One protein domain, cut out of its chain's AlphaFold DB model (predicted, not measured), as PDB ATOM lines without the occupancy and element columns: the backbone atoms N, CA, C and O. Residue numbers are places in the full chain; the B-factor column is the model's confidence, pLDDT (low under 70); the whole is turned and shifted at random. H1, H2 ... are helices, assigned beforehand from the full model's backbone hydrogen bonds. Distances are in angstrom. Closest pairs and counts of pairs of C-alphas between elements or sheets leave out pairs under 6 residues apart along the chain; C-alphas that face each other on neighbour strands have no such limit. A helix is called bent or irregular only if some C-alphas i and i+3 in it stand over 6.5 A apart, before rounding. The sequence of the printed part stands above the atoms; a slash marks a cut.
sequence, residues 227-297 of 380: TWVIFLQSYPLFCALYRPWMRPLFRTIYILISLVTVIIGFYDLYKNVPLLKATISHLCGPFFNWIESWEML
ATOM      1  N   THR A 227     -34.532  37.407  19.241       58.12
ATOM      2  CA  THR A 227     -33.215  37.995  19.569       58.12
ATOM      3  C   THR A 227     -32.217  37.939  18.406       58.12
ATOM      4  O   THR A 227     -31.443  38.869  18.188       58.12
ATOM      5  N   TRP A 228     -32.270  36.876  17.602       65.56
ATOM      6  CA  TRP A 228     -31.422  36.726  16.419       65.56
ATOM      7  C   TRP A 228     -31.745  37.748  15.314       65.56
ATOM      8  O   TRP A 228     -30.835  38.189  14.618       65.56
ATOM      9  N   VAL A 229     -33.007  38.172  15.174       67.19
ATOM     10  CA  VAL A 229     -33.433  39.191  14.197       67.19
ATOM     11  C   VAL A 229     -32.851  40.554  14.556       67.19
ATOM     12  O   VAL A 229     -32.327  41.245  13.685       67.19
ATOM     13  N   ILE A 230     -32.882  40.908  15.842       62.50
ATOM     14  CA  ILE A 230     -32.317  42.162  16.359       62.50
ATOM     15  C   ILE A 230     -30.797  42.164  16.170       62.50
ATOM     16  O   ILE A 230     -30.232  43.134  15.660       62.50
ATOM     17  N   PHE A 231     -30.147  41.037  16.478       70.62
ATOM     18  CA  PHE A 231     -28.719  40.852  16.247       70.62
ATOM     19  C   PHE A 231     -28.353  41.038  14.764       70.62
ATOM     20  O   PHE A 231     -27.514  41.874  14.443       70.62
ATOM     21  N   LEU A 232     -29.028  40.356  13.835       65.19
ATOM     22  CA  LEU A 232     -28.773  40.495  12.392       65.19
ATOM     23  C   LEU A 232     -29.065  41.903  11.854       65.19
ATOM     24  O   LEU A 232     -28.392  42.360  10.930       65.19
ATOM     25  N   GLN A 233     -30.043  42.602  12.432       62.47
ATOM     26  CA  GLN A 233     -30.382  43.973  12.062       62.47
ATOM     27  C   GLN A 233     -29.370  45.002  12.590       62.47
ATOM     28  O   GLN A 233     -29.181  46.041  11.954       62.47
ATOM     29  N   SER A 234     -28.727  44.732  13.729       69.06
ATOM     30  CA  SER A 234     -27.765  45.647  14.361       69.06
ATOM     31  C   SER A 234     -26.452  45.806  13.582       69.06
ATOM     32  O   SER A 234     -25.790  46.835  13.713       69.06
ATOM     33  N   TYR A 235     -26.113  44.860  12.701       71.19
ATOM     34  CA  TYR A 235     -24.919  44.944  11.861       71.19
ATOM     35  C   TYR A 235     -25.250  45.432  10.439       71.19
ATOM     36  O   TYR A 235     -26.057  44.804   9.749       71.19
ATOM     37  N   PRO A 236     -24.599  46.502   9.938       60.41
ATOM     38  CA  PRO A 236     -24.953  47.146   8.666       60.41
ATOM     39  C   PRO A 236     -24.832  46.216   7.449       60.41
ATOM     40  O   PRO A 236     -25.657  46.272   6.538       60.41
ATOM     41  N   LEU A 237     -23.856  45.308   7.465       61.59
ATOM     42  CA  LEU A 237     -23.607  44.344   6.389       61.59
ATOM     43  C   LEU A 237     -24.643  43.218   6.371       61.59
ATOM     44  O   LEU A 237     -25.220  42.897   5.333       61.59
ATOM     45  N   PHE A 238     -24.923  42.648   7.543       62.69
ATOM     46  CA  PHE A 238     -25.900  41.574   7.679       62.69
ATOM     47  C   PHE A 238     -27.328  42.081   7.468       62.69
ATOM     48  O   PHE A 238     -28.125  41.375   6.860       62.69
ATOM     49  N   CYS A 239     -27.639  43.322   7.846       62.03
ATOM     50  CA  CYS A 239     -28.938  43.949   7.608       62.03
ATOM     51  C   CYS A 239     -29.253  44.095   6.106       62.03
ATOM     52  O   CYS A 239     -30.372  43.793   5.671       62.03
ATOM     53  N   ALA A 240     -28.259  44.495   5.303       63.03
ATOM     54  CA  ALA A 240     -28.395  44.631   3.853       63.03
ATOM     55  C   ALA A 240     -28.660  43.286   3.157       63.03
ATOM     56  O   ALA A 240     -29.419  43.235   2.189       63.03
ATOM     57  N   LEU A 241     -28.084  42.199   3.679       65.19
ATOM     58  CA  LEU A 241     -28.233  40.849   3.134       65.19
ATOM     59  C   LEU A 241     -29.508  40.151   3.639       65.19
ATOM     60  O   LEU A 241     -30.216  39.496   2.878       65.19
ATOM     61  N   TYR A 242     -29.841  40.342   4.915       67.44
ATOM     62  CA  TYR A 242     -30.989  39.747   5.598       67.44
ATOM     63  C   TYR A 242     -32.330  40.261   5.053       67.44
ATOM     64  O   TYR A 242     -33.235  39.485   4.735       67.44
ATOM     65  N   ARG A 243     -32.477  41.581   4.901       64.62
ATOM     66  CA  ARG A 243     -33.765  42.222   4.588       64.62
ATOM     67  C   ARG A 243     -34.375  41.832   3.221       64.62
ATOM     68  O   ARG A 243     -35.592  41.651   3.177       64.62
ATOM     69  N   PRO A 244     -33.618  41.697   2.113       66.94
ATOM     70  CA  PRO A 244     -34.183  41.340   0.809       66.94
ATOM     71  C   PRO A 244     -34.369  39.827   0.612       66.94
ATOM     72  O   PRO A 244     -35.304  39.413  -0.071       66.94
ATOM     73  N   TRP A 245     -33.498  39.000   1.201       69.62
ATOM     74  CA  TRP A 245     -33.408  37.569   0.883       69.62
ATOM     75  C   TRP A 245     -34.273  36.659   1.754       69.62
ATOM     76  O   TRP A 245     -34.631  35.566   1.325       69.62
ATOM     77  N   MET A 246     -34.673  37.096   2.947       67.69
ATOM     78  CA  MET A 246     -35.408  36.241   3.885       67.69
ATOM     79  C   MET A 246     -36.769  35.782   3.353       67.69
ATOM     80  O   MET A 246     -37.088  34.597   3.380       67.69
ATOM     81  N   ARG A 247     -37.578  36.702   2.818       69.75
ATOM     82  CA  ARG A 247     -38.907  36.363   2.282       69.75
ATOM     83  C   ARG A 247     -38.861  35.356   1.123       69.75
ATOM     84  O   ARG A 247     -39.608  34.379   1.191       69.75
ATOM     85  N   PRO A 248     -38.037  35.544   0.073       75.81
ATOM     86  CA  PRO A 248     -37.951  34.553  -0.993       75.81
ATOM     87  C   PRO A 248     -37.352  33.229  -0.504       75.81
ATOM     88  O   PRO A 248     -37.876  32.182  -0.870       75.81
ATOM     89  N   LEU A 249     -36.341  33.254   0.371       78.31
ATOM     90  CA  LEU A 249     -35.691  32.050   0.898       78.31
ATOM     91  C   LEU A 249     -36.657  31.173   1.708       78.31
ATOM     92  O   LEU A 249     -36.763  29.976   1.458       78.31
ATOM     93  N   PHE A 250     -37.417  31.742   2.647       80.56
ATOM     94  CA  PHE A 250     -38.373  30.947   3.430       80.56
ATOM     95  C   PHE A 250     -39.486  30.361   2.560       80.56
ATOM     96  O   PHE A 250     -39.902  29.221   2.768       80.56
ATOM     97  N   ARG A 251     -39.933  31.104   1.543       82.62
ATOM     98  CA  ARG A 251     -40.923  30.610   0.583       82.62
ATOM     99  C   ARG A 251     -40.377  29.444  -0.242       82.62
ATOM    100  O   ARG A 251     -41.090  28.459  -0.417       82.62
ATOM    101  N   THR A 252     -39.144  29.530  -0.740       81.75
ATOM    102  CA  THR A 252     -38.537  28.441  -1.522       81.75
ATOM    103  C   THR A 252     -38.276  27.210  -0.663       81.75
ATOM    104  O   THR A 252     -38.604  26.109  -1.098       81.75
ATOM    105  N   ILE A 253     -37.785  27.378   0.570       86.38
ATOM    106  CA  ILE A 253     -37.594  26.269   1.514       86.38
ATOM    107  C   ILE A 253     -38.924  25.594   1.843       86.38
ATOM    108  O   ILE A 253     -39.007  24.369   1.801       86.38
ATOM    109  N   TYR A 254     -39.977  26.363   2.125       91.88
ATOM    110  CA  TYR A 254     -41.292  25.797   2.423       91.88
ATOM    111  C   TYR A 254     -41.844  24.976   1.249       91.88
ATOM    112  O   TYR A 254     -42.326  23.858   1.442       91.88
ATOM    113  N   ILE A 255     -41.723  25.496   0.022       91.38
ATOM    114  CA  ILE A 255     -42.122  24.777  -1.197       91.38
ATOM    115  C   ILE A 255     -41.279  23.509  -1.376       91.38
ATOM    116  O   ILE A 255     -41.829  22.457  -1.689       91.38
ATOM    117  N   LEU A 256     -39.968  23.581  -1.139       87.25
ATOM    118  CA  LEU A 256     -39.062  22.439  -1.259       87.25
ATOM    119  C   LEU A 256     -39.399  21.336  -0.250       87.25
ATOM    120  O   LEU A 256     -39.517  20.176  -0.634       87.25
ATOM    121  N   ILE A 257     -39.604  21.688   1.021       91.44
ATOM    122  CA  ILE A 257     -39.997  20.736   2.071       91.44
ATOM    123  C   ILE A 257     -41.363  20.123   1.743       91.44
ATOM    124  O   ILE A 257     -41.542  18.912   1.868       91.44
ATOM    125  N   SER A 258     -42.311  20.929   1.259       94.38
ATOM    126  CA  SER A 258     -43.624  20.440   0.822       94.38
ATOM    127  C   SER A 258     -43.504  19.459  -0.351       94.38
ATOM    128  O   SER A 258     -44.141  18.412  -0.354       94.38
ATOM    129  N   LEU A 259     -42.636  19.733  -1.327       94.19
ATOM    130  CA  LEU A 259     -42.391  18.833  -2.455       94.19
ATOM    131  C   LEU A 259     -41.759  17.510  -1.995       94.19
ATOM    132  O   LEU A 259     -42.205  16.435  -2.390       94.19
ATOM    133  N   VAL A 260     -40.738  17.584  -1.139       88.69
ATOM    134  CA  VAL A 260     -40.029  16.405  -0.622       88.69
ATOM    135  C   VAL A 260     -40.965  15.524   0.205       88.69
ATOM    136  O   VAL A 260     -40.990  14.312   0.010       88.69
ATOM    137  N   THR A 261     -41.777  16.116   1.079       93.50
ATOM    138  CA  THR A 261     -42.750  15.370   1.895       93.50
ATOM    139  C   THR A 261     -43.827  14.705   1.042       93.50
ATOM    140  O   THR A 261     -44.160  13.546   1.289       93.50
ATOM    141  N   VAL A 262     -44.305  15.370  -0.013       92.19
ATOM    142  CA  VAL A 262     -45.232  14.775  -0.986       92.19
ATOM    143  C   VAL A 262     -44.586  13.593  -1.716       92.19
ATOM    144  O   VAL A 262     -45.196  12.530  -1.795       92.19
ATOM    145  N   ILE A 263     -43.343  13.724  -2.190       83.81
ATOM    146  CA  ILE A 263     -42.620  12.632  -2.868       83.81
ATOM    147  C   ILE A 263     -42.433  11.429  -1.937       83.81
ATOM    148  O   ILE A 263     -42.664  10.296  -2.355       83.81
ATOM    149  N   ILE A 264     -42.064  11.663  -0.674       85.06
ATOM    150  CA  ILE A 264     -41.925  10.601   0.333       85.06
ATOM    151  C   ILE A 264     -43.276   9.924   0.594       85.06
ATOM    152  O   ILE A 264     -43.339   8.697   0.619       85.06
ATOM    153  N   GLY A 265     -44.360  10.694   0.726       88.62
ATOM    154  CA  GLY A 265     -45.708  10.151   0.911       88.62
ATOM    155  C   GLY A 265     -46.178   9.300  -0.273       88.62
ATOM    156  O   GLY A 265     -46.724   8.216  -0.079       88.62
ATOM    157  N   PHE A 266     -45.906   9.736  -1.508       80.56
ATOM    158  CA  PHE A 266     -46.182   8.940  -2.708       80.56
ATOM    159  C   PHE A 266     -45.321   7.679  -2.784       80.56
ATOM    160  O   PHE A 266     -45.816   6.632  -3.196       80.56
ATOM    161  N   TYR A 267     -44.052   7.761  -2.380       79.62
ATOM    162  CA  TYR A 267     -43.150   6.614  -2.341       79.62
ATOM    163  C   TYR A 267     -43.601   5.562  -1.315       79.62
ATOM    164  O   TYR A 267     -43.591   4.367  -1.615       79.62
ATOM    165  N   ASP A 268     -44.055   5.996  -0.137       82.56
ATOM    166  CA  ASP A 268     -44.596   5.102   0.890       82.56
ATOM    167  C   ASP A 268     -45.910   4.443   0.437       82.56
ATOM    168  O   ASP A 268     -46.056   3.220   0.497       82.56
ATOM    169  N   LEU A 269     -46.829   5.228  -0.143       80.88
ATOM    170  CA  LEU A 269     -48.083   4.713  -0.700       80.88
ATOM    171  C   LEU A 269     -47.841   3.712  -1.841       80.88
ATOM    172  O   LEU A 269     -48.514   2.684  -1.921       80.88
ATOM    173  N   TYR A 270     -46.862   3.992  -2.705       72.25
ATOM    174  CA  TYR A 270     -46.464   3.112  -3.803       72.25
ATOM    175  C   TYR A 270     -45.967   1.756  -3.300       72.25
ATOM    176  O   TYR A 270     -46.337   0.717  -3.847       72.25
ATOM    177  N   LYS A 271     -45.141   1.754  -2.251       73.19
ATOM    178  CA  LYS A 271     -44.546   0.525  -1.726       73.19
ATOM    179  C   LYS A 271     -45.559  -0.341  -0.975       73.19
ATOM    180  O   LYS A 271     -45.476  -1.566  -1.042       73.19
ATOM    181  N   ASN A 272     -46.504   0.285  -0.277       75.06
ATOM    182  CA  ASN A 272     -47.388  -0.415   0.654       75.06
ATOM    183  C   ASN A 272     -48.744  -0.825   0.044       75.06
ATOM    184  O   ASN A 272     -49.428  -1.664   0.630       75.06
ATOM    185  N   VAL A 273     -49.143  -0.293  -1.125       78.69
ATOM    186  CA  VAL A 273     -50.470  -0.559  -1.719       78.69
ATOM    187  C   VAL A 273     -50.383  -1.216  -3.112       78.69
ATOM    188  O   VAL A 273     -50.109  -0.538  -4.106       78.69
ATOM    189  N   PRO A 274     -50.728  -2.514  -3.252       63.84
ATOM    190  CA  PRO A 274     -50.660  -3.230  -4.534       63.84
ATOM    191  C   PRO A 274     -51.670  -2.732  -5.590       63.84
ATOM    192  O   PRO A 274     -51.422  -2.861  -6.789       63.84
ATOM    193  N   LEU A 275     -52.776  -2.100  -5.175       64.75
ATOM    194  CA  LEU A 275     -53.778  -1.496  -6.072       64.75
ATOM    195  C   LEU A 275     -53.243  -0.276  -6.845       64.75
ATOM    196  O   LEU A 275     -53.661  -0.027  -7.979       64.75
ATOM    197  N   LEU A 276     -52.286   0.464  -6.271       65.38
ATOM    198  CA  LEU A 276     -51.658   1.608  -6.935       65.38
ATOM    199  C   LEU A 276     -50.775   1.141  -8.101       65.38
ATOM    200  O   LEU A 276     -50.812   1.730  -9.178       65.38
ATOM    201  N   LYS A 277     -50.054   0.023  -7.912       61.75
ATOM    202  CA  LYS A 277     -49.219  -0.613  -8.944       61.75
ATOM    203  C   LYS A 277     -50.051  -1.013 -10.170       61.75
ATOM    204  O   LYS A 277     -49.633  -0.760 -11.295       61.75
ATOM    205  N   ALA A 278     -51.249  -1.558  -9.951       66.44
ATOM    206  CA  ALA A 278     -52.178  -1.954 -11.016       66.44
ATOM    207  C   ALA A 278     -52.833  -0.763 -11.745       66.44
ATOM    208  O   ALA A 278     -53.138  -0.847 -12.931       66.44
ATOM    209  N   THR A 279     -53.038   0.361 -11.052       66.06
ATOM    210  CA  THR A 279     -53.671   1.560 -11.631       66.06
ATOM    211  C   THR A 279     -52.656   2.406 -12.414       66.06
ATOM    212  O   THR A 279     -52.956   2.922 -13.491       66.06
ATOM    213  N   ILE A 280     -51.419   2.504 -11.915       63.59
ATOM    214  CA  ILE A 280     -50.314   3.223 -12.564       63.59
ATOM    215  C   ILE A 280     -49.775   2.447 -13.771       63.59
ATOM    216  O   ILE A 280     -49.418   3.070 -14.769       63.59
ATOM    217  N   SER A 281     -49.766   1.110 -13.738       63.34
ATOM    218  CA  SER A 281     -49.410   0.308 -14.916       63.34
ATOM    219  C   SER A 281     -50.417   0.476 -16.060       63.34
ATOM    220  O   SER A 281     -50.024   0.450 -17.225       63.34
ATOM    221  N   HIS A 282     -51.691   0.732 -15.745       68.69
ATOM    222  CA  HIS A 282     -52.720   1.024 -16.742       68.69
ATOM    223  C   HIS A 282     -52.612   2.451 -17.312       68.69
ATOM    224  O   HIS A 282     -52.784   2.645 -18.513       68.69
ATOM    225  N   LEU A 283     -52.302   3.459 -16.484       68.38
ATOM    226  CA  LEU A 283     -52.244   4.867 -16.913       68.38
ATOM    227  C   LEU A 283     -50.879   5.282 -17.504       68.38
ATOM    228  O   LEU A 283     -50.812   6.174 -18.345       68.38
ATOM    229  N   CYS A 284     -49.796   4.626 -17.080       56.69
ATOM    230  CA  CYS A 284     -48.407   4.976 -17.391       56.69
ATOM    231  C   CYS A 284     -47.562   3.754 -17.793       56.69
ATOM    232  O   CYS A 284     -46.353   3.745 -17.572       56.69
ATOM    233  N   GLY A 285     -48.162   2.730 -18.407       65.44
ATOM    234  CA  GLY A 285     -47.491   1.478 -18.796       65.44
ATOM    235  C   GLY A 285     -46.076   1.622 -19.393       65.44
ATOM    236  O   GLY A 285     -45.170   0.933 -18.926       65.44
ATOM    237  N   PRO A 286     -45.811   2.539 -20.348       65.31
ATOM    238  CA  PRO A 286     -44.469   2.730 -20.910       65.31
ATOM    239  C   PRO A 286     -43.456   3.311 -19.910       65.31
ATOM    240  O   PRO A 286     -42.321   2.846 -19.839       65.31
ATOM    241  N   PHE A 287     -43.868   4.302 -19.114       60.06
ATOM    242  CA  PHE A 287     -43.031   4.927 -18.083       60.06
ATOM    243  C   PHE A 287     -42.791   3.995 -16.893       60.06
ATOM    244  O   PHE A 287     -41.715   4.004 -16.302       60.06
ATOM    245  N   PHE A 288     -43.782   3.171 -16.558       63.38
ATOM    246  CA  PHE A 288     -43.700   2.204 -15.475       63.38
ATOM    247  C   PHE A 288     -42.803   1.020 -15.848       63.38
ATOM    248  O   PHE A 288     -41.887   0.693 -15.101       63.38
ATOM    249  N   ASN A 289     -42.959   0.466 -17.054       64.12
ATOM    250  CA  ASN A 289     -42.025  -0.532 -17.580       64.12
ATOM    251  C   ASN A 289     -40.596   0.036 -17.681       64.12
ATOM    252  O   ASN A 289     -39.634  -0.686 -17.435       64.12
ATOM    253  N   TRP A 290     -40.445   1.334 -17.979       67.19
ATOM    254  CA  TRP A 290     -39.156   2.029 -17.936       67.19
ATOM    255  C   TRP A 290     -38.579   2.122 -16.508       67.19
ATOM    256  O   TRP A 290     -37.405   1.811 -16.318       67.19
ATOM    257  N   ILE A 291     -39.379   2.443 -15.484       63.75
ATOM    258  CA  ILE A 291     -38.923   2.483 -14.078       63.75
ATOM    259  C   ILE A 291     -38.596   1.078 -13.528       63.75
ATOM    260  O   ILE A 291     -37.586   0.895 -12.854       63.75
ATOM    261  N   GLU A 292     -39.392   0.060 -13.865       65.69
ATOM    262  CA  GLU A 292     -39.171  -1.331 -13.437       65.69
ATOM    263  C   GLU A 292     -37.965  -1.940 -14.190       65.69
ATOM    264  O   GLU A 292     -37.198  -2.734 -13.639       65.69
ATOM    265  N   SER A 293     -37.685  -1.464 -15.414       64.31
ATOM    266  CA  SER A 293     -36.438  -1.766 -16.134       64.31
ATOM    267  C   SER A 293     -35.189  -1.117 -15.510       64.31
ATOM    268  O   SER A 293     -34.094  -1.668 -15.635       64.31
ATOM    269  N   TRP A 294     -35.343  -0.006 -14.775       59.94
ATOM    270  CA  TRP A 294     -34.289   0.582 -13.934       59.94
ATOM    271  C   TRP A 294     -34.038  -0.220 -12.644       59.94
ATOM    272  O   TRP A 294     -32.926  -0.196 -12.120       59.94
ATOM    273  N   GLU A 295     -35.017  -0.976 -12.144       58.62
ATOM    274  CA  GLU A 295     -34.859  -1.859 -10.975       58.62
ATOM    275  C   GLU A 295     -34.227  -3.217 -11.362       58.62
ATOM    276  O   GLU A 295     -33.352  -3.739 -10.665       58.62
ATOM    277  N   MET A 296     -34.542  -3.734 -12.559       53.75
ATOM    278  CA  MET A 296     -33.858  -4.882 -13.194       53.75
ATOM    279  C   MET A 296     -32.402  -4.575 -13.626       53.75
ATOM    280  O   MET A 296     -31.655  -5.465 -14.052       53.75
ATOM    281  N   LEU A 297     -31.955  -3.326 -13.461       54.59
ATOM    282  CA  LEU A 297     -30.634  -2.798 -13.815       54.59
ATOM    283  C   LEU A 297     -29.499  -3.277 -12.886       54.59
ATOM    284  O   LEU A 297     -28.374  -2.795 -12.976       54.59
TER     285      LEU A 297
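AT A GLANCE: This is residues 227 to 297 of the 380 residues of an uncharacterized protein of Cannabis sativa (UniProt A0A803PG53). One long helix arm, H2b, makes a shaft, with the short H2a and H1 folded into a hook at one end and the bent helix H3 turning off across the other. There is no packed core: parts meet only at corners along the chain. The 71 printed residues have three named helices, H1, H2 and H3 in that order, and no named strand, an all-helix class. The whole is extended, with a radius of gyration of the C-alphas of 21.8 A, a rod spanning 59 by 21 by 21 A.

HOW THE PARTS SIT: H1, residues 227 to 234, touches H2a, residues 236 to 244, only at the corner, at a steep tilt of 67 degrees, opposite ways; the closest C-alphas, Gln 233 and Cys 239, are 4.7 A apart. H2, residues 236 to 272, was assigned as one helix by its hydrogen bonds but is bent, with C-alphas 244 and 247 7.0 A apart; H2a and H2b, residues 247 to 272, stand at a steep tilt of 54 degrees. H3, residues 274 to 297, likewise assigned as one helix, is bent, with C-alphas 283 and 286 9.0 A apart, into H3a, residues 274 to 283, and H3b, residues 286 to 297. H2b, with residues 269 to 270 alone, only just touches H3a, only at the corner, with 3 pairs of C-alphas within 8 A; the closest are Tyr 270 and Leu 276, 6.2 A apart, and the tilt of 71 degrees is only just about perpendicular. H3b, with residues 288 to 289 alone, only just touches H3a, only at the corner, with 3 such pairs, the closest Ser 281 and Phe 288 at 6.0 A; their tilt is steep, 55 degrees, opposite ways. H1 and H2b are apart. In H1, H2b and H3b every O i to N i+4 pair is within hydrogen-bond range; in H2a 4 of 5 are, in H3a 5 of 6.

IN THESE COORDINATES: H1 begins at C-alpha 227 (-33.215, 37.995, 19.569) and is 10.7 A long. H2a measures 13.4 A and H2b 37.8 A, from C-alpha 247 (-38.907, 36.363, 2.282). H3a is 14.9 A and H3b 16.5 A, ending at C-alpha 297 (-30.634, -2.798, -13.815).

THE WHOLE: The C-alphas farthest apart, Ser 234 and His 282, are 59.8 A apart. The printed part has no cut, and both links are tight. Mean pLDDT of the printed part is 71.5; 43 residues are under 70, among them 236 to 247 and 274 to 297.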